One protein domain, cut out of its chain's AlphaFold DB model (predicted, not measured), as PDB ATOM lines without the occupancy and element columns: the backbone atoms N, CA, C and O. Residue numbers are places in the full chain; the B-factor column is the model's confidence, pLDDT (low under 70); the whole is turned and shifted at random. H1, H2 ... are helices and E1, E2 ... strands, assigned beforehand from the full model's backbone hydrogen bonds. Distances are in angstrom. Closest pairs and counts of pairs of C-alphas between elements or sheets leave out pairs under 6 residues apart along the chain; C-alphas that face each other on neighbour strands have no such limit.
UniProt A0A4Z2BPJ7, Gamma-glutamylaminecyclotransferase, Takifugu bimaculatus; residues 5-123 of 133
ATOM      1  N   SER A   5     225.632 270.986 250.516       55.06
ATOM      2  CA  SER A   5     224.991 270.827 251.829       55.06
ATOM      3  C   SER A   5     224.509 269.404 252.104       55.06
ATOM      4  O   SER A   5     224.366 269.047 253.271       55.06
ATOM      5  N   PHE A   6     224.298 268.580 251.075       65.38
ATOM      6  CA  PHE A   6     223.787 267.218 251.225       65.38
ATOM      7  C   PHE A   6     223.872 266.442 249.899       65.38
ATOM      8  O   PHE A   6     223.786 267.064 248.836       65.38
ATOM      9  N   SER A   7     224.025 265.113 249.960       72.19
ATOM     10  CA  SER A   7     223.877 264.226 248.801       72.19
ATOM     11  C   SER A   7     222.844 263.128 249.062       72.19
ATOM     12  O   SER A   7     222.817 262.535 250.138       72.19
ATOM     13  N   LEU A   8     221.974 262.883 248.080       79.69
ATOM     14  CA  LEU A   8     220.973 261.808 248.088       79.69
ATOM     15  C   LEU A   8     221.280 260.794 246.995       79.69
ATOM     16  O   LEU A   8     221.458 261.188 245.847       79.69
ATOM     17  N   THR A   9     221.220 259.498 247.289       84.81
ATOM     18  CA  THR A   9     221.265 258.487 246.224       84.81
ATOM     19  C   THR A   9     219.951 258.494 245.436       84.81
ATOM     20  O   THR A   9     218.864 258.395 246.014       84.81
ATOM     21  N   ALA A  10     220.031 258.575 244.107       86.94
ATOM     22  CA  ALA A  10     218.873 258.557 243.218       86.94
ATOM     23  C   ALA A  10     219.141 257.782 241.924       86.94
ATOM     24  O   ALA A  10     220.280 257.516 241.544       86.94
ATOM     25  N   CYS A  11     218.068 257.420 241.227       88.50
ATOM     26  CA  CYS A  11     218.121 256.689 239.969       88.50
ATOM     27  C   CYS A  11     217.217 257.345 238.929       88.50
ATOM     28  O   CYS A  11     216.070 257.670 239.225       88.50
ATOM     29  N   THR A  12     217.682 257.511 237.693       89.94
ATOM     30  CA  THR A  12     216.848 258.079 236.624       89.94
ATOM     31  C   THR A  12     215.581 257.251 236.410       89.94
ATOM     32  O   THR A  12     215.621 256.018 236.437       89.94
ATOM     33  N   THR A  13     214.434 257.904 236.204       90.62
ATOM     34  CA  THR A  13     213.171 257.200 235.893       90.62
ATOM     35  C   THR A  13     213.226 256.577 234.500       90.62
ATOM     36  O   THR A  13     212.802 255.442 234.285       90.62
ATOM     37  N   GLN A  14     213.816 257.308 233.553       91.06
ATOM     38  CA  GLN A  14     214.051 256.859 232.186       91.06
ATOM     39  C   GLN A  14     215.433 256.225 232.036       91.06
ATOM     40  O   GLN A  14     216.343 256.464 232.830       91.06
ATOM     41  N   LYS A  15     215.587 255.408 230.994       90.69
ATOM     42  CA  LYS A  15     216.886 254.853 230.608       90.69
ATOM     43  C   LYS A  15     217.672 255.882 229.798       90.69
ATOM     44  O   LYS A  15     217.071 256.557 228.964       90.69
ATOM     45  N   TYR A  16     218.976 255.953 230.031       89.19
ATOM     46  CA  TYR A  16     219.910 256.739 229.233       89.19
ATOM     47  C   TYR A  16     221.161 255.912 228.882       89.19
ATOM     48  O   TYR A  16     221.586 255.061 229.674       89.19
ATOM     49  N   PRO A  17     221.786 256.135 227.711       89.50
ATOM     50  CA  PRO A  17     223.083 255.559 227.399       89.50
ATOM     51  C   PRO A  17     224.177 256.341 228.125       89.50
ATOM     52  O   PRO A  17     224.440 257.500 227.807       89.50
ATOM     53  N   LEU A  18     224.837 255.695 229.081       86.31
ATOM     54  CA  LEU A  18     226.087 256.175 229.661       86.31
ATOM     55  C   LEU A  18     227.241 255.440 228.984       86.31
ATOM     56  O   LEU A  18     227.414 254.243 229.208       86.31
ATOM     57  N   VAL A  19     228.000 256.135 228.141       84.75
ATOM     58  CA  VAL A  19     229.055 255.533 227.314       84.75
ATOM     59  C   VAL A  19     230.428 256.042 227.723       84.75
ATOM     60  O   VAL A  19     230.588 257.197 228.105       84.75
ATOM     61  N   ILE A  20     231.442 255.191 227.611       81.38
ATOM     62  CA  ILE A  20     232.838 255.573 227.837       81.38
ATOM     63  C   ILE A  20     233.482 255.734 226.459       81.38
ATOM     64  O   ILE A  20     233.816 254.749 225.807       81.38
ATOM     65  N   ALA A  21     233.579 256.974 225.979       69.88
ATOM     66  CA  ALA A  21     233.874 257.241 224.568       69.88
ATOM     67  C   ALA A  21     235.281 257.799 224.291       69.88
ATOM     68  O   ALA A  21     235.712 257.828 223.136       69.88
ATOM     69  N   THR A  22     236.007 258.263 225.312       66.06
ATOM     70  CA  THR A  22     237.336 258.872 225.140       66.06
ATOM     71  C   THR A  22     238.444 257.998 225.713       66.06
ATOM     72  O   THR A  22     238.240 257.240 226.655       66.06
ATOM     73  N   GLN A  23     239.663 258.171 225.189       65.94
ATOM     74  CA  GLN A  23     240.898 257.548 225.697       65.94
ATOM     75  C   GLN A  23     241.181 257.833 227.185       65.94
ATOM     76  O   GLN A  23     242.007 257.169 227.802       65.94
ATOM     77  N   HIS A  24     240.500 258.829 227.755       63.34
ATOM     78  CA  HIS A  24     240.592 259.215 229.159       63.34
ATOM     79  C   HIS A  24     239.550 258.504 230.039       63.34
ATOM     80  O   HIS A  24     239.415 258.850 231.206       63.34
ATOM     81  N   ASN A  25     238.811 257.527 229.494       68.50
ATOM     82  CA  ASN A  25     237.735 256.798 230.171       68.50
ATOM     83  C   ASN A  25     236.671 257.711 230.801       68.50
ATOM     84  O   ASN A  25     236.089 257.371 231.831       68.50
ATOM     85  N   ILE A  26     236.416 258.866 230.180       72.31
ATOM     86  CA  ILE A  26     235.430 259.829 230.676       72.31
ATOM     87  C   ILE A  26     234.028 259.300 230.337       72.31
ATOM     88  O   ILE A  26     233.788 258.953 229.172       72.31
ATOM     89  N   PRO A  27     233.115 259.218 231.319       76.44
ATOM     90  CA  PRO A  27     231.735 258.831 231.078       76.44
ATOM     91  C   PRO A  27     230.965 259.982 230.419       76.44
ATOM     92  O   PRO A  27     230.984 261.108 230.902       76.44
ATOM     93  N   PHE A  28     230.253 259.685 229.335       82.81
ATOM     94  CA  PHE A  28     229.355 260.613 228.653       82.81
ATOM     95  C   PHE A  28     227.923 260.101 228.761       82.81
ATOM     96  O   PHE A  28     227.607 259.011 228.276       82.81
ATOM     97  N   LEU A  29     227.048 260.895 229.376       87.62
ATOM     98  CA  LEU A  29     225.615 260.630 229.382       87.62
ATOM     99  C   LEU A  29     224.995 261.197 228.102       87.62
ATOM    100  O   LEU A  29     224.947 262.413 227.913       87.62
ATOM    101  N   LEU A  30     224.521 260.325 227.219       88.88
ATOM    102  CA  LEU A  30     223.862 260.751 225.987       88.88
ATOM    103  C   LEU A  30     222.401 261.090 226.282       88.88
ATOM    104  O   LEU A  30     221.700 260.319 226.939       88.88
ATOM    105  N   ASN A  31     221.910 262.212 225.758       89.25
ATOM    106  CA  ASN A  31     220.506 262.597 225.919       89.25
ATOM    107  C   ASN A  31     219.587 261.819 224.954       89.25
ATOM    108  O   ASN A  31     218.964 262.393 224.061       89.25
ATOM    109  N   ILE A  32     219.541 260.493 225.107       89.06
ATOM    110  CA  ILE A  32     218.686 259.582 224.331       89.06
ATOM    111  C   ILE A  32     217.758 258.845 225.306       89.06
ATOM    112  O   ILE A  32     218.032 257.696 225.675       89.06
ATOM    113  N   PRO A  33     216.681 259.500 225.773       89.31
ATOM    114  CA  PRO A  33     215.752 258.890 226.712       89.31
ATOM    115  C   PRO A  33     215.148 257.599 226.145       89.31
ATOM    116  O   PRO A  33     214.750 257.526 224.983       89.31
ATOM    117  N   GLY A  34     215.080 256.569 226.986       89.00
ATOM    118  CA  GLY A  34     214.542 255.250 226.645       89.00
ATOM    119  C   GLY A  34     215.587 254.234 226.172       89.00
ATOM    120  O   GLY A  34     215.264 253.049 226.073       89.00
ATOM    121  N   ASN A  35     216.836 254.650 225.945       86.50
ATOM    122  CA  ASN A  35     217.934 253.777 225.521       86.50
ATOM    123  C   ASN A  35     218.947 253.551 226.663       86.50
ATOM    124  O   ASN A  35     219.025 254.354 227.581       86.50
ATOM    125  N   GLY A  36     219.706 252.455 226.646       87.94
ATOM    126  CA  GLY A  36     220.685 252.125 227.686       87.94
ATOM    127  C   GLY A  36     220.054 251.637 228.994       87.94
ATOM    128  O   GLY A  36     219.230 250.716 229.002       87.94
ATOM    129  N   HIS A  37     220.442 252.243 230.119       87.38
ATOM    130  CA  HIS A  37     220.082 251.794 231.467       87.38
ATOM    131  C   HIS A  37     219.514 252.929 232.314       87.38
ATOM    132  O   HIS A  37     219.725 254.102 232.029       87.38
ATOM    133  N   ARG A  38     218.788 252.580 233.380       88.81
ATOM    134  CA  ARG A  38     218.489 253.552 234.434       88.81
ATOM    135  C   ARG A  38     219.793 253.842 235.172       88.81
ATOM    136  O   ARG A  38     220.469 252.899 235.582       88.81
ATOM    137  N   ILE A  39     220.149 255.114 235.277       86.06
ATOM    138  CA  ILE A  39     221.449 255.539 235.777       86.06
ATOM    139  C   ILE A  39     221.328 255.879 237.252       86.06
ATOM    140  O   ILE A  39     220.501 256.708 237.633       86.06
ATOM    141  N   GLN A  40     222.153 255.232 238.070       86.00
ATOM    142  CA  GLN A  40     222.291 255.569 239.482       86.00
ATOM    143  C   GLN A  40     223.298 256.707 239.647       86.00
ATOM    144  O   GLN A  40     224.383 256.689 239.062       86.00
ATOM    145  N   GLY A  41     222.925 257.694 240.448       82.75
ATOM    146  CA  GLY A  41     223.725 258.875 240.717       82.75
ATOM    147  C   GLY A  41     223.405 259.457 242.082       82.75
ATOM    148  O   GLY A  41     222.640 258.894 242.868       82.75
ATOM    149  N   GLU A  42     224.004 260.604 242.348       83.31
ATOM    150  CA  GLU A  42     223.831 261.323 243.602       83.31
ATOM    151  C   GLU A  42     223.274 262.710 243.289       83.31
ATOM    152  O   GLU A  42     223.797 263.411 242.421       83.31
ATOM    153  N   ILE A  43     222.186 263.079 243.965       82.75
ATOM    154  CA  ILE A  43     221.598 264.413 243.897       82.75
ATOM    155  C   ILE A  43     222.365 265.304 244.853       82.75
ATOM    156  O   ILE A  43     222.376 265.048 246.054       82.75
ATOM    157  N   TYR A  44     222.953 266.360 244.316       81.62
ATOM    158  CA  TYR A  44     223.647 267.385 245.061       81.62
ATOM    159  C   TYR A  44     222.875 268.686 245.015       81.62
ATOM    160  O   TYR A  44     222.531 269.198 243.949       81.62
ATOM    161  N   GLU A  45     222.666 269.244 246.196       81.25
ATOM    162  CA  GLU A  45     222.110 270.573 246.343       81.25
ATOM    163  C   GLU A  45     223.213 271.616 246.131       81.25
ATOM    164  O   GLU A  45     224.212 271.643 246.862       81.25
ATOM    165  N   VAL A  46     223.041 272.459 245.110       79.75
ATOM    166  CA  VAL A  46     224.011 273.495 244.729       79.75
ATOM    167  C   VAL A  46     223.354 274.870 244.630       79.75
ATOM    168  O   VAL A  46     222.204 275.007 244.205       79.75
ATOM    169  N   ASP A  47     224.106 275.902 245.016       82.38
ATOM    170  CA  ASP A  47     223.721 277.297 244.799       82.38
ATOM    171  C   ASP A  47     223.973 277.734 243.343       82.38
ATOM    172  O   ASP A  47     224.657 277.059 242.566       82.38
ATOM    173  N   GLU A  48     223.432 278.890 242.950       82.25
ATOM    174  CA  GLU A  48     223.598 279.403 241.585       82.25
ATOM    175  C   GLU A  48     225.055 279.697 241.203       82.25
ATOM    176  O   GLU A  48     225.404 279.648 240.021       82.25
ATOM    177  N   GLN A  49     225.914 280.039 242.168       83.94
ATOM    178  CA  GLN A  49     227.316 280.359 241.891       83.94
ATOM    179  C   GLN A  49     228.095 279.089 241.549       83.94
ATOM    180  O   GLN A  49     228.818 279.061 240.552       83.94
ATOM    181  N   MET A  50     227.899 278.028 242.333       82.56
ATOM    182  CA  MET A  50     228.441 276.699 242.076       82.56
ATOM    183  C   MET A  50     227.901 276.144 240.763       82.56
ATOM    184  O   MET A  50     228.657 275.610 239.959       82.56
ATOM    185  N   LEU A  51     226.608 276.328 240.503       83.06
ATOM    186  CA  LEU A  51     225.990 275.876 239.267       83.06
ATOM    187  C   LEU A  51     226.614 276.551 238.030       83.06
ATOM    188  O   LEU A  51     226.956 275.866 237.072       83.06
ATOM    189  N   LYS A  52     226.852 277.871 238.069       84.56
ATOM    190  CA  LYS A  52     227.564 278.600 236.998       84.56
ATOM    191  C   LYS A  52     229.018 278.144 236.841       84.56
ATOM    192  O   LYS A  52     229.528 278.102 235.724       84.56
ATOM    193  N   PHE A  53     229.688 277.822 237.946       86.69
ATOM    194  CA  PHE A  53     231.043 277.278 237.912       86.69
ATOM    195  C   PHE A  53     231.076 275.908 237.223       86.69
ATOM    196  O   PHE A  53     231.915 275.690 236.352       86.69
ATOM    197  N   LEU A  54     230.135 275.023 237.562       84.44
ATOM    198  CA  LEU A  54     229.996 273.710 236.934       84.44
ATOM    199  C   LEU A  54     229.644 273.829 235.445       84.44
ATOM    200  O   LEU A  54     230.272 273.159 234.636       84.44
ATOM    201  N   ASP A  55     228.737 274.733 235.062       84.94
ATOM    202  CA  ASP A  55     228.423 274.991 233.648       84.94
ATOM    203  C   ASP A  55     229.683 275.374 232.849       84.94
ATOM    204  O   ASP A  55     229.903 274.876 231.745       84.94
ATOM    205  N   ALA A  56     230.525 276.253 233.405       86.44
ATOM    206  CA  ALA A  56     231.770 276.673 232.767       86.44
ATOM    207  C   ALA A  56     232.811 275.542 232.723       86.44
ATOM    208  O   ALA A  56     233.513 275.397 231.722       86.44
ATOM    209  N   PHE A  57     232.899 274.741 233.787       83.38
ATOM    210  CA  PHE A  57     233.822 273.611 233.890       83.38
ATOM    211  C   PHE A  57     233.478 272.491 232.899       83.38
ATOM    212  O   PHE A  57     234.362 271.970 232.224       83.38
ATOM    213  N   GLU A  58     232.189 272.182 232.754       82.56
ATOM    214  CA  GLU A  58     231.667 271.167 231.830       82.56
ATOM    215  C   GLU A  58     231.542 271.685 230.383       82.56
ATOM    216  O   GLU A  58     231.169 270.948 229.472       82.56
ATOM    217  N   GLY A  59     231.850 272.961 230.129       82.12
ATOM    218  CA  GLY A  59     231.797 273.543 228.787       82.12
ATOM    219  C   GLY A  59     230.377 273.641 228.220       82.12
ATOM    220  O   GLY A  59     230.166 273.414 227.028       82.12
ATOM    221  N   VAL A  60     229.391 273.959 229.058       84.50
ATOM    222  CA  VAL A  60     228.011 274.220 228.629       84.50
ATOM    223  C   VAL A  60     227.947 275.516 227.805       84.50
ATOM    224  O   VAL A  60     228.557 276.512 228.195       84.50
ATOM    225  N   PRO A  61     227.196 275.568 226.683       82.88
ATOM    226  CA  PRO A  61     226.339 274.522 226.110       82.88
ATOM    227  C   PRO A  61     227.003 273.672 225.007       82.88
ATOM    228  O   PRO A  61     226.304 272.938 224.308       82.88
ATOM    229  N   THR A  62     228.313 273.793 224.774       82.88
ATOM    230  CA  THR A  62     228.974 273.188 223.603       82.88
ATOM    231  C   THR A  62     229.320 271.713 223.810       82.88
ATOM    232  O   THR A  62     228.958 270.881 222.975       82.88
ATOM    233  N   MET A  63     229.994 271.380 224.913       79.88
ATOM    234  CA  MET A  63     230.429 270.013 225.231       79.88
ATOM    235  C   MET A  63     229.289 269.210 225.864       79.88
ATOM    236  O   MET A  63     228.852 268.193 225.317       79.88
ATOM    237  N   TYR A  64     228.772 269.718 226.979       85.31
ATOM    238  CA  TYR A  64     227.575 269.216 227.640       85.31
ATOM    239  C   TYR A  64     226.463 270.260 227.603       85.31
ATOM    240  O   TYR A  64     226.677 271.447 227.365       85.31
ATOM    241  N   GLN A  65     225.243 269.812 227.841       87.44
ATOM    242  CA  GLN A  65     224.068 270.638 228.013       87.44
ATOM    243  C   GLN A  65     223.426 270.274 229.344       87.44
ATOM    244  O   GLN A  65     223.248 269.100 229.675       87.44
ATOM    245  N   ARG A  66     223.053 271.295 230.113       89.31
ATOM    246  CA  ARG A  66     222.299 271.086 231.340       89.31
ATOM    247  C   ARG A  66     220.839 270.820 230.992       89.31
ATOM    248  O   ARG A  66     220.135 271.718 230.534       89.31
ATOM    249  N   THR A  67     220.386 269.595 231.222       86.81
ATOM    250  CA  THR A  67     219.026 269.147 230.899       86.81
ATOM    251  C   THR A  67     218.277 268.739 232.164       86.81
ATOM    252  O   THR A  67     218.853 268.007 232.972       86.81
ATOM    253  N   PRO A  68     217.020 269.176 232.362       90.56
ATOM    254  CA  PRO A  68     216.191 268.667 233.446       90.56
ATOM    255  C   PRO A  68     215.767 267.224 233.152       90.56
ATOM    256  O   PRO A  68     215.371 266.901 232.029       90.56
ATOM    257  N   ILE A  69     215.855 266.356 234.155       89.50
ATOM    258  CA  ILE A  69     215.407 264.966 234.102       89.50
ATOM    259  C   ILE A  69     214.683 264.584 235.395       89.50
ATOM    260  O   ILE A  69     214.930 265.144 236.460       89.50
ATOM    261  N   MET A  70     213.816 263.577 235.304       91.31
ATOM    262  CA  MET A  70     213.146 262.996 236.466       91.31
ATOM    263  C   MET A  70     213.967 261.841 237.045       91.31
ATOM    264  O   MET A  70     214.387 260.932 236.319       91.31
ATOM    265  N   VAL A  71     214.149 261.849 238.362       90.12
ATOM    266  CA  VAL A  71     214.868 260.814 239.113       90.12
ATOM    267  C   VAL A  71     214.039 260.344 240.300       90.12
ATOM    268  O   VAL A  71     213.284 261.117 240.875       90.12
ATOM    269  N   GLU A  72     214.177 259.077 240.664       90.12
ATOM    270  CA  GLU A  72     213.595 258.472 241.859       90.12
ATOM    271  C   GLU A  72     214.638 258.454 242.974       90.12
ATOM    272  O   GLU A  72     215.733 257.914 242.796       90.12
ATOM    273  N   VAL A  73     214.296 259.026 244.127       87.31
ATOM    274  CA  VAL A  73     215.142 258.973 245.323       87.31
ATOM    275  C   VAL A  73     215.173 257.536 245.843       87.31
ATOM    276  O   VAL A  73     214.128 256.910 246.022       87.31
ATOM    277  N   MET A  74     216.368 256.999 246.075       83.19
ATOM    278  CA  MET A  74     216.553 255.613 246.521       83.19
ATOM    279  C   MET A  74     216.607 255.469 248.045       83.19
ATOM    280  O   MET A  74     216.427 254.368 248.559       83.19
ATOM    281  N   GLU A  75     216.852 256.559 248.767       77.69
ATOM    282  CA  GLU A  75     216.992 256.567 250.223       77.69
ATOM    283  C   GLU A  75     215.813 257.264 250.902       77.69
ATOM    284  O   GLU A  75     215.269 258.244 250.395       77.69
ATOM    285  N   VAL A  76     215.434 256.770 252.083       71.25
ATOM    286  CA  VAL A  76     214.492 257.474 252.958       71.25
ATOM    287  C   VAL A  76     215.282 258.524 253.725       71.25
ATOM    288  O   VAL A  76     216.075 258.194 254.608       71.25
ATOM    289  N   VAL A  77     215.062 259.790 253.399       67.56
ATOM    290  CA  VAL A  77     215.640 260.923 254.128       67.56
ATOM    291  C   VAL A  77     214.501 261.711 254.727       67.56
ATOM    292  O   VAL A  77     213.454 261.782 254.108       67.56
ATOM    293  N   LYS A  78     214.678 262.228 255.950       58.41
ATOM    294  CA  LYS A  78     213.660 262.958 256.731       58.41
ATOM    295  C   LYS A  78     212.673 263.705 255.816       58.41
ATOM    296  O   LYS A  78     213.083 264.608 255.096       58.41
ATOM    297  N   ASP A  79     211.413 263.269 255.843       65.62
ATOM    298  CA  ASP A  79     210.266 263.803 255.084       65.62
ATOM    299  C   ASP A  79     210.170 263.440 253.580       65.62
ATOM    300  O   ASP A  79     209.239 263.870 252.900       65.62
ATOM    301  N   LEU A  80     211.064 262.594 253.061       66.88
ATOM    302  CA  LEU A  80     211.047 262.024 251.708       66.88
ATOM    303  C   LEU A  80     210.959 260.494 251.759       66.88
ATOM    304  O   LEU A  80     211.842 259.816 252.293       66.88
ATOM    305  N   GLU A  81     209.909 259.937 251.154       71.69
ATOM    306  CA  GLU A  81     209.791 258.488 250.984       71.69
ATOM    307  C   GLU A  81     210.652 257.997 249.817       71.69
ATOM    308  O   GLU A  81     210.722 258.635 248.759       71.69
ATOM    309  N   ALA A  82     211.281 256.834 249.990       73.81
ATOM    310  CA  ALA A  82     211.987 256.158 248.908       73.81
ATOM    311  C   ALA A  82     211.018 255.870 247.748       73.81
ATOM    312  O   ALA A  82     209.897 255.411 247.957       73.81
ATOM    313  N   GLY A  83     211.449 256.156 246.519       78.69
ATOM    314  CA  GLY A  83     210.607 256.111 245.320       78.69
ATOM    315  C   GLY A  83     209.942 257.445 244.964       78.69
ATOM    316  O   GLY A  83     209.335 257.551 243.898       78.69
ATOM    317  N   SER A  84     210.093 258.487 245.789       85.19
ATOM    318  CA  SER A  84     209.657 259.838 245.421       85.19
ATOM    319  C   SER A  84     210.413 260.318 244.183       85.19
ATOM    320  O   SER A  84     211.646 260.310 244.146       85.19
ATOM    321  N   SER A  85     209.669 260.741 243.161       86.50
ATOM    322  CA  SER A  85     210.246 261.303 241.942       86.50
ATOM    323  C   SER A  85     210.510 262.800 242.106       86.50
ATOM    324  O   SER A  85     209.644 263.529 242.589       86.50
ATOM    325  N   ARG A  86     211.683 263.272 241.685       86.19
ATOM    326  CA  ARG A  86     212.076 264.690 241.705       86.19
ATOM    327  C   ARG A  86     212.689 265.086 240.367       86.19
ATOM    328  O   ARG A  86     213.305 264.259 239.694       86.19
ATOM    329  N   GLU A  87     212.501 266.343 239.985       89.12
ATOM    330  CA  GLU A  87     213.176 266.924 238.826       89.12
ATOM    331  C   GLU A  87     214.537 267.472 239.258       89.12
ATOM    332  O   GLU A  87     214.633 268.251 240.206       89.12
ATOM    333  N   VAL A  88     215.587 267.056 238.561       88.88
ATOM    334  CA  VAL A  88     216.970 267.487 238.789       88.88
ATOM    335  C   VAL A  88     217.616 267.818 237.452       88.88
ATOM    336  O   VAL A  88     217.193 267.339 236.403       88.88
ATOM    337  N   TYR A  89     218.669 268.620 237.471       89.56
ATOM    338  CA  TYR A  89     219.489 268.865 236.298       89.56
ATOM    339  C   TYR A  89     220.602 267.831 236.187       89.56
ATOM    340  O   TYR A  89     221.215 267.446 237.174       89.56
ATOM    341  N   VAL A  90     220.909 267.418 234.965       88.50
ATOM    342  CA  VAL A  90     222.079 266.595 234.660       88.50
ATOM    343  C   VAL A  90     222.835 267.213 233.494       88.50
ATOM    344  O   VAL A  90     222.229 267.849 232.625       88.50
ATOM    345  N   TYR A  91     224.149 267.016 233.457       87.75
ATOM    346  CA  TYR A  91     224.945 267.306 232.271       87.75
ATOM    347  C   TYR A  91     224.867 266.114 231.324       87.75
ATOM    348  O   TYR A  91     225.453 265.060 231.560       87.75
ATOM    349  N   SER A  92     224.091 266.278 230.259       88.12
ATOM    350  CA  SER A  92     223.994 265.313 229.170       88.12
ATOM    351  C   SER A  92     224.537 265.935 227.893       88.12
ATOM    352  O   SER A  92     224.630 267.152 227.778       88.12
ATOM    353  N   THR A  93     224.939 265.121 226.926       86.88
ATOM    354  CA  THR A  93     225.379 265.622 225.623       86.88
ATOM    355  C   THR A  93     224.453 265.131 224.518       86.88
ATOM    356  O   THR A  93     224.038 263.971 224.484       86.88
ATOM    357  N   GLN A  94     224.113 266.046 223.618       86.50
ATOM    358  CA  GLN A  94     223.471 265.798 222.324       86.50
ATOM    359  C   GLN A  94     224.471 265.941 221.169       86.50
ATOM    360  O   GLN A  94     224.183 265.563 220.037       86.50
ATOM    361  N   THR A  95     225.659 266.475 221.453       83.19
ATOM    362  CA  THR A  95     226.734 266.765 220.502       83.19
ATOM    363  C   THR A  95     227.766 265.633 220.489       83.19
ATOM    364  O   THR A  95     228.964 265.846 220.658       83.19
ATOM    365  N   TYR A  96     227.299 264.400 220.282       81.31
ATOM    366  CA  TYR A  96     228.136 263.197 220.238       81.31
ATOM    367  C   TYR A  96     228.366 262.682 218.812       81.31
ATOM    368  O   TYR A  96     227.618 262.979 217.880       81.31
ATOM    369  N   LYS A  97     229.417 261.870 218.630       82.38
ATOM    370  CA  LYS A  97     229.672 261.194 217.349       82.38
ATOM    371  C   LYS A  97     228.595 260.132 217.083       82.38
ATOM    372  O   LYS A  97     228.161 259.479 218.030       82.38
ATOM    373  N   PRO A  98     228.223 259.882 215.816       84.12
ATOM    374  CA  PRO A  98     227.178 258.915 215.464       84.12
ATOM    375  C   PRO A  98     227.464 257.482 215.939       84.12
ATOM    376  O   PRO A  98     226.528 256.713 216.123       84.12
ATOM    377  N   ASP A  99     228.729 257.140 216.192       85.50
ATOM    378  CA  ASP A  99     229.127 255.810 216.665       85.50
ATOM    379  C   ASP A  99     228.979 255.641 218.189       85.50
ATOM    380  O   ASP A  99     229.022 254.524 218.695       85.50
ATOM    381  N   TRP A 100     228.807 256.729 218.950       84.31
ATOM    382  CA  TRP A 100     228.737 256.671 220.417       84.31
ATOM    383  C   TRP A 100     227.527 255.902 220.949       84.31
ATOM    384  O   TRP A 100     227.718 255.108 221.864       84.31
ATOM    385  N   PRO A 101     226.310 256.037 220.389       82.88
ATOM    386  CA  PRO A 101     225.171 255.214 220.795       82.88
ATOM    387  C   PRO A 101     225.361 253.708 220.560       82.88
ATOM    388  O   PRO A 101     224.598 252.916 221.105       82.88
ATOM    389  N   LEU A 102     226.341 253.307 219.741       84.75
ATOM    390  CA  LEU A 102     226.683 251.901 219.498       84.75
ATOM    391  C   LEU A 102     227.696 251.359 220.516       84.75
ATOM    392  O   LEU A 102     227.942 250.151 220.550       84.75
ATOM    393  N   LEU A 103     228.303 252.230 221.328       83.69
ATOM    394  CA  LEU A 103     229.223 251.822 222.381       83.69
ATOM    395  C   LEU A 103     228.466 251.125 223.523       83.69
ATOM    396  O   LEU A 103     227.286 251.405 223.750       83.69
ATOM    397  N   PRO A 104     229.139 250.249 224.290       82.50
ATOM    398  CA  PRO A 104     228.557 249.658 225.485       82.50
ATOM    399  C   PRO A 104     228.058 250.732 226.458       82.50
ATOM    400  O   PRO A 104     228.804 251.639 226.834       82.50
ATOM    401  N   SER A 105     226.795 250.612 226.866       80.25
ATOM    402  CA  SER A 105     226.185 251.472 227.877       80.25
ATOM    403  C   SER A 105     226.311 250.865 229.272       80.25
ATOM    404  O   SER A 105     226.110 249.662 229.438       80.25
ATOM    405  N   TYR A 106     226.546 251.698 230.283       77.19
ATOM    406  CA  TYR A 106     226.684 251.280 231.682       77.19
ATOM    407  C   TYR A 106     225.537 251.832 232.548       77.19
ATOM    408  O   TYR A 106     225.006 252.901 232.272       77.19
ATOM    409  N   GLY A 107     225.119 251.103 233.590       64.06
ATOM    410  CA  GLY A 107     224.077 251.556 234.539       64.06
ATOM    411  C   GLY A 107     224.610 252.359 235.732       64.06
ATOM    412  O   GLY A 107     223.866 253.085 236.388       64.06
ATOM    413  N   SER A 108     225.907 252.243 235.998       65.56
ATOM    414  CA  SER A 108     226.631 252.972 237.034       65.56
ATOM    415  C   SER A 108     228.080 253.121 236.590       65.56
ATOM    416  O   SER A 108     228.651 252.170 236.050       65.56
ATOM    417  N   TYR A 109     228.676 254.283 236.831       65.38
ATOM    418  CA  TYR A 109     230.102 254.503 236.621       65.38
ATOM    419  C   TYR A 109     230.795 254.603 237.980       65.38
ATOM    420  O   TYR A 109     230.352 255.342 238.856       65.38
ATOM    421  N   ASP A 110     231.859 253.826 238.155       57.69
ATOM    422  CA  ASP A 110     232.740 253.892 239.316       57.69
ATOM    423  C   ASP A 110     234.155 254.124 238.784       57.69
ATOM    424  O   ASP A 110     234.746 253.249 238.143       57.69
ATOM    425  N   SER A 111     234.674 255.341 238.952       47.19
ATOM    426  CA  SER A 111     236.068 255.620 238.621       47.19
ATOM    427  C   SER A 111     236.948 254.837 239.588       47.19
ATOM    428  O   SER A 111     236.855 255.038 240.798       47.19
ATOM    429  N   ILE A 112     237.809 253.961 239.061       38.38
ATOM    430  CA  ILE A 112     238.780 253.168 239.831       38.38
ATOM    431  C   ILE A 112     239.531 254.095 240.804       38.38
ATOM    432  O   ILE A 112     240.400 254.859 240.392       38.38
ATOM    433  N   GLY A 113     239.156 254.057 242.087       40.03
ATOM    434  CA  GLY A 113     239.642 255.012 243.090       40.03
ATOM    435  C   GLY A 113     238.772 255.210 244.338       40.03
ATOM    436  O   GLY A 113     239.173 255.959 245.223       40.03
ATOM    437  N   GLY A 114     237.610 254.554 244.459       34.44
ATOM    438  CA  GLY A 114     236.843 254.514 245.717       34.44
ATOM    439  C   GLY A 114     236.040 255.778 246.042       34.44
ATOM    440  O   GLY A 114     235.427 255.855 247.102       34.44
ATOM    441  N   SER A 115     236.001 256.748 245.129       36.75
ATOM    442  CA  SER A 115     234.966 257.781 245.113       36.75
ATOM    443  C   SER A 115     233.981 257.379 244.029       36.75
ATOM    444  O   SER A 115     234.366 257.337 242.861       36.75
ATOM    445  N   ARG A 116     232.741 257.053 244.408       40.59
ATOM    446  CA  ARG A 116     231.640 256.857 243.462       40.59
ATOM    447  C   ARG A 116     231.533 258.125 242.616       40.59
ATOM    448  O   ARG A 116     230.909 259.093 243.031       40.59
ATOM    449  N   ALA A 117     232.131 258.135 241.430       42.09
ATOM    450  CA  ALA A 117     231.843 259.130 240.406       42.09
ATOM    451  C   ALA A 117     230.472 258.796 239.796       42.09
ATOM    452  O   ALA A 117     230.344 258.504 238.608       42.09
ATOM    453  N   GLY A 118     229.448 258.760 240.655       49.66
ATOM    454  CA  GLY A 118     228.064 258.689 240.237       49.66
ATOM    455  C   GLY A 118     227.777 259.890 239.352       49.66
ATOM    456  O   GLY A 118     228.355 260.964 239.532       49.66
ATOM    457  N   VAL A 119     226.907 259.705 238.364       59.91
ATOM    458  CA  VAL A 119     226.457 260.822 237.535       59.91
ATOM    459  C   VAL A 119     225.939 261.921 238.462       59.91
ATOM    460  O   VAL A 119     225.057 261.671 239.285       59.91
ATOM    461  N   LEU A 120     226.540 263.109 238.356       62.69
ATOM    462  CA  LEU A 120     226.182 264.261 239.174       62.69
ATOM    463  C   LEU A 120     224.793 264.734 238.756       62.69
ATOM    464  O   LEU A 120     224.603 265.283 237.668       62.69
ATOM    465  N   LEU A 121     223.822 264.494 239.629       66.25
ATOM    466  CA  LEU A 121     222.484 265.043 239.519       66.25
ATOM    467  C   LEU A 121     222.471 266.317 240.360       66.25
ATOM    468  O   LEU A 121     222.808 266.300 241.537       66.25
ATOM    469  N   LEU A 122     222.139 267.447 239.759       70.62
ATOM    470  CA  LEU A 122     222.163 268.745 240.415       70.62
ATOM    471  C   LEU A 122     220.741 269.196 240.706       70.62
ATOM    472  O   LEU A 122     219.946 269.422 239.795       70.62
ATOM    473  N   GLU A 123     220.429 269.382 241.979       66.88
ATOM    474  CA  GLU A 123     219.223 270.080 242.391       66.88
ATOM    475  C   GLU A 123     219.574 271.544 242.663       66.88
ATOM    476  O   GLU A 123     220.506 271.852 243.411       66.88
TER     477      GLU A 123
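What this domain is: This is residues 5 to 123 of the 133 residues of the protein "Gamma-glutamylaminecyclotransferase" of Takifugu bimaculatus (UniProt A0A4Z2BPJ7). Five strands, E1, E4, E7, E6 and E5 round the ring, form a small closed barrel, with the helix H1 beside it and a short two-strand hairpin, E2 and E3, away from H1. The printed part has 119 residues, under half of them in named elements, in the order E1 E2 E3 E4 H1 E5 E6 E7, mostly strand. The barrel is mixed. The whole is compact, with a radius of gyration of the C-alphas of 14.0 A and spans of 43 by 30 by 29 A.

How they stand to each other: E1, residues 7 to 16, bends by 78 degrees at residue 13 and runs on into E2, residues 18 to 20. E2 and E3, residues 27 to 29, form an antiparallel hairpin, with N 19 and O 28 within hydrogen-bond range at 2.9 A. E4, residues 37 to 46, is antiparallel to E1, with N 10 and O 41 at 2.9 A. H1, residues 48 to 57, is on the barrel at the sheet's level, its height over the sheet 2.0 A; every O i to N i+4 pair in it is within hydrogen-bond range. E5, residues 65 to 73, is antiparallel to E1, with N 13 and O 70 at 3.0 A. E5, E6, residues 85 to 92, and E7, residues 119 to 123, form a meander, each strand the antiparallel neighbour of the one before, with N 69 and O 88 at 2.8 A and N 122 and O 89 at 2.7 A. E7 is parallel to E4, with N 44 and O 121 at 2.8 A.

Where its parts are: E1 begins at C-alpha 7 (223.877, 264.226, 248.801) and measures 21.3 A, E4 25.7 A, H1 14.0 A, E5 22.7 A and E6 19.2 A. E7 ends at C-alpha 123 (219.223, 270.080, 242.391).

The domain as a whole: The C-alphas farthest apart, of Lys 78 and Pro 98, are 43.6 A apart. The printed part has no cut. The links E5 to E6 and E6 to E7 are long. Confidence is under 70 at residues 5 to 6, 21 to 25, 77 to 80, 107 to 121 and 123.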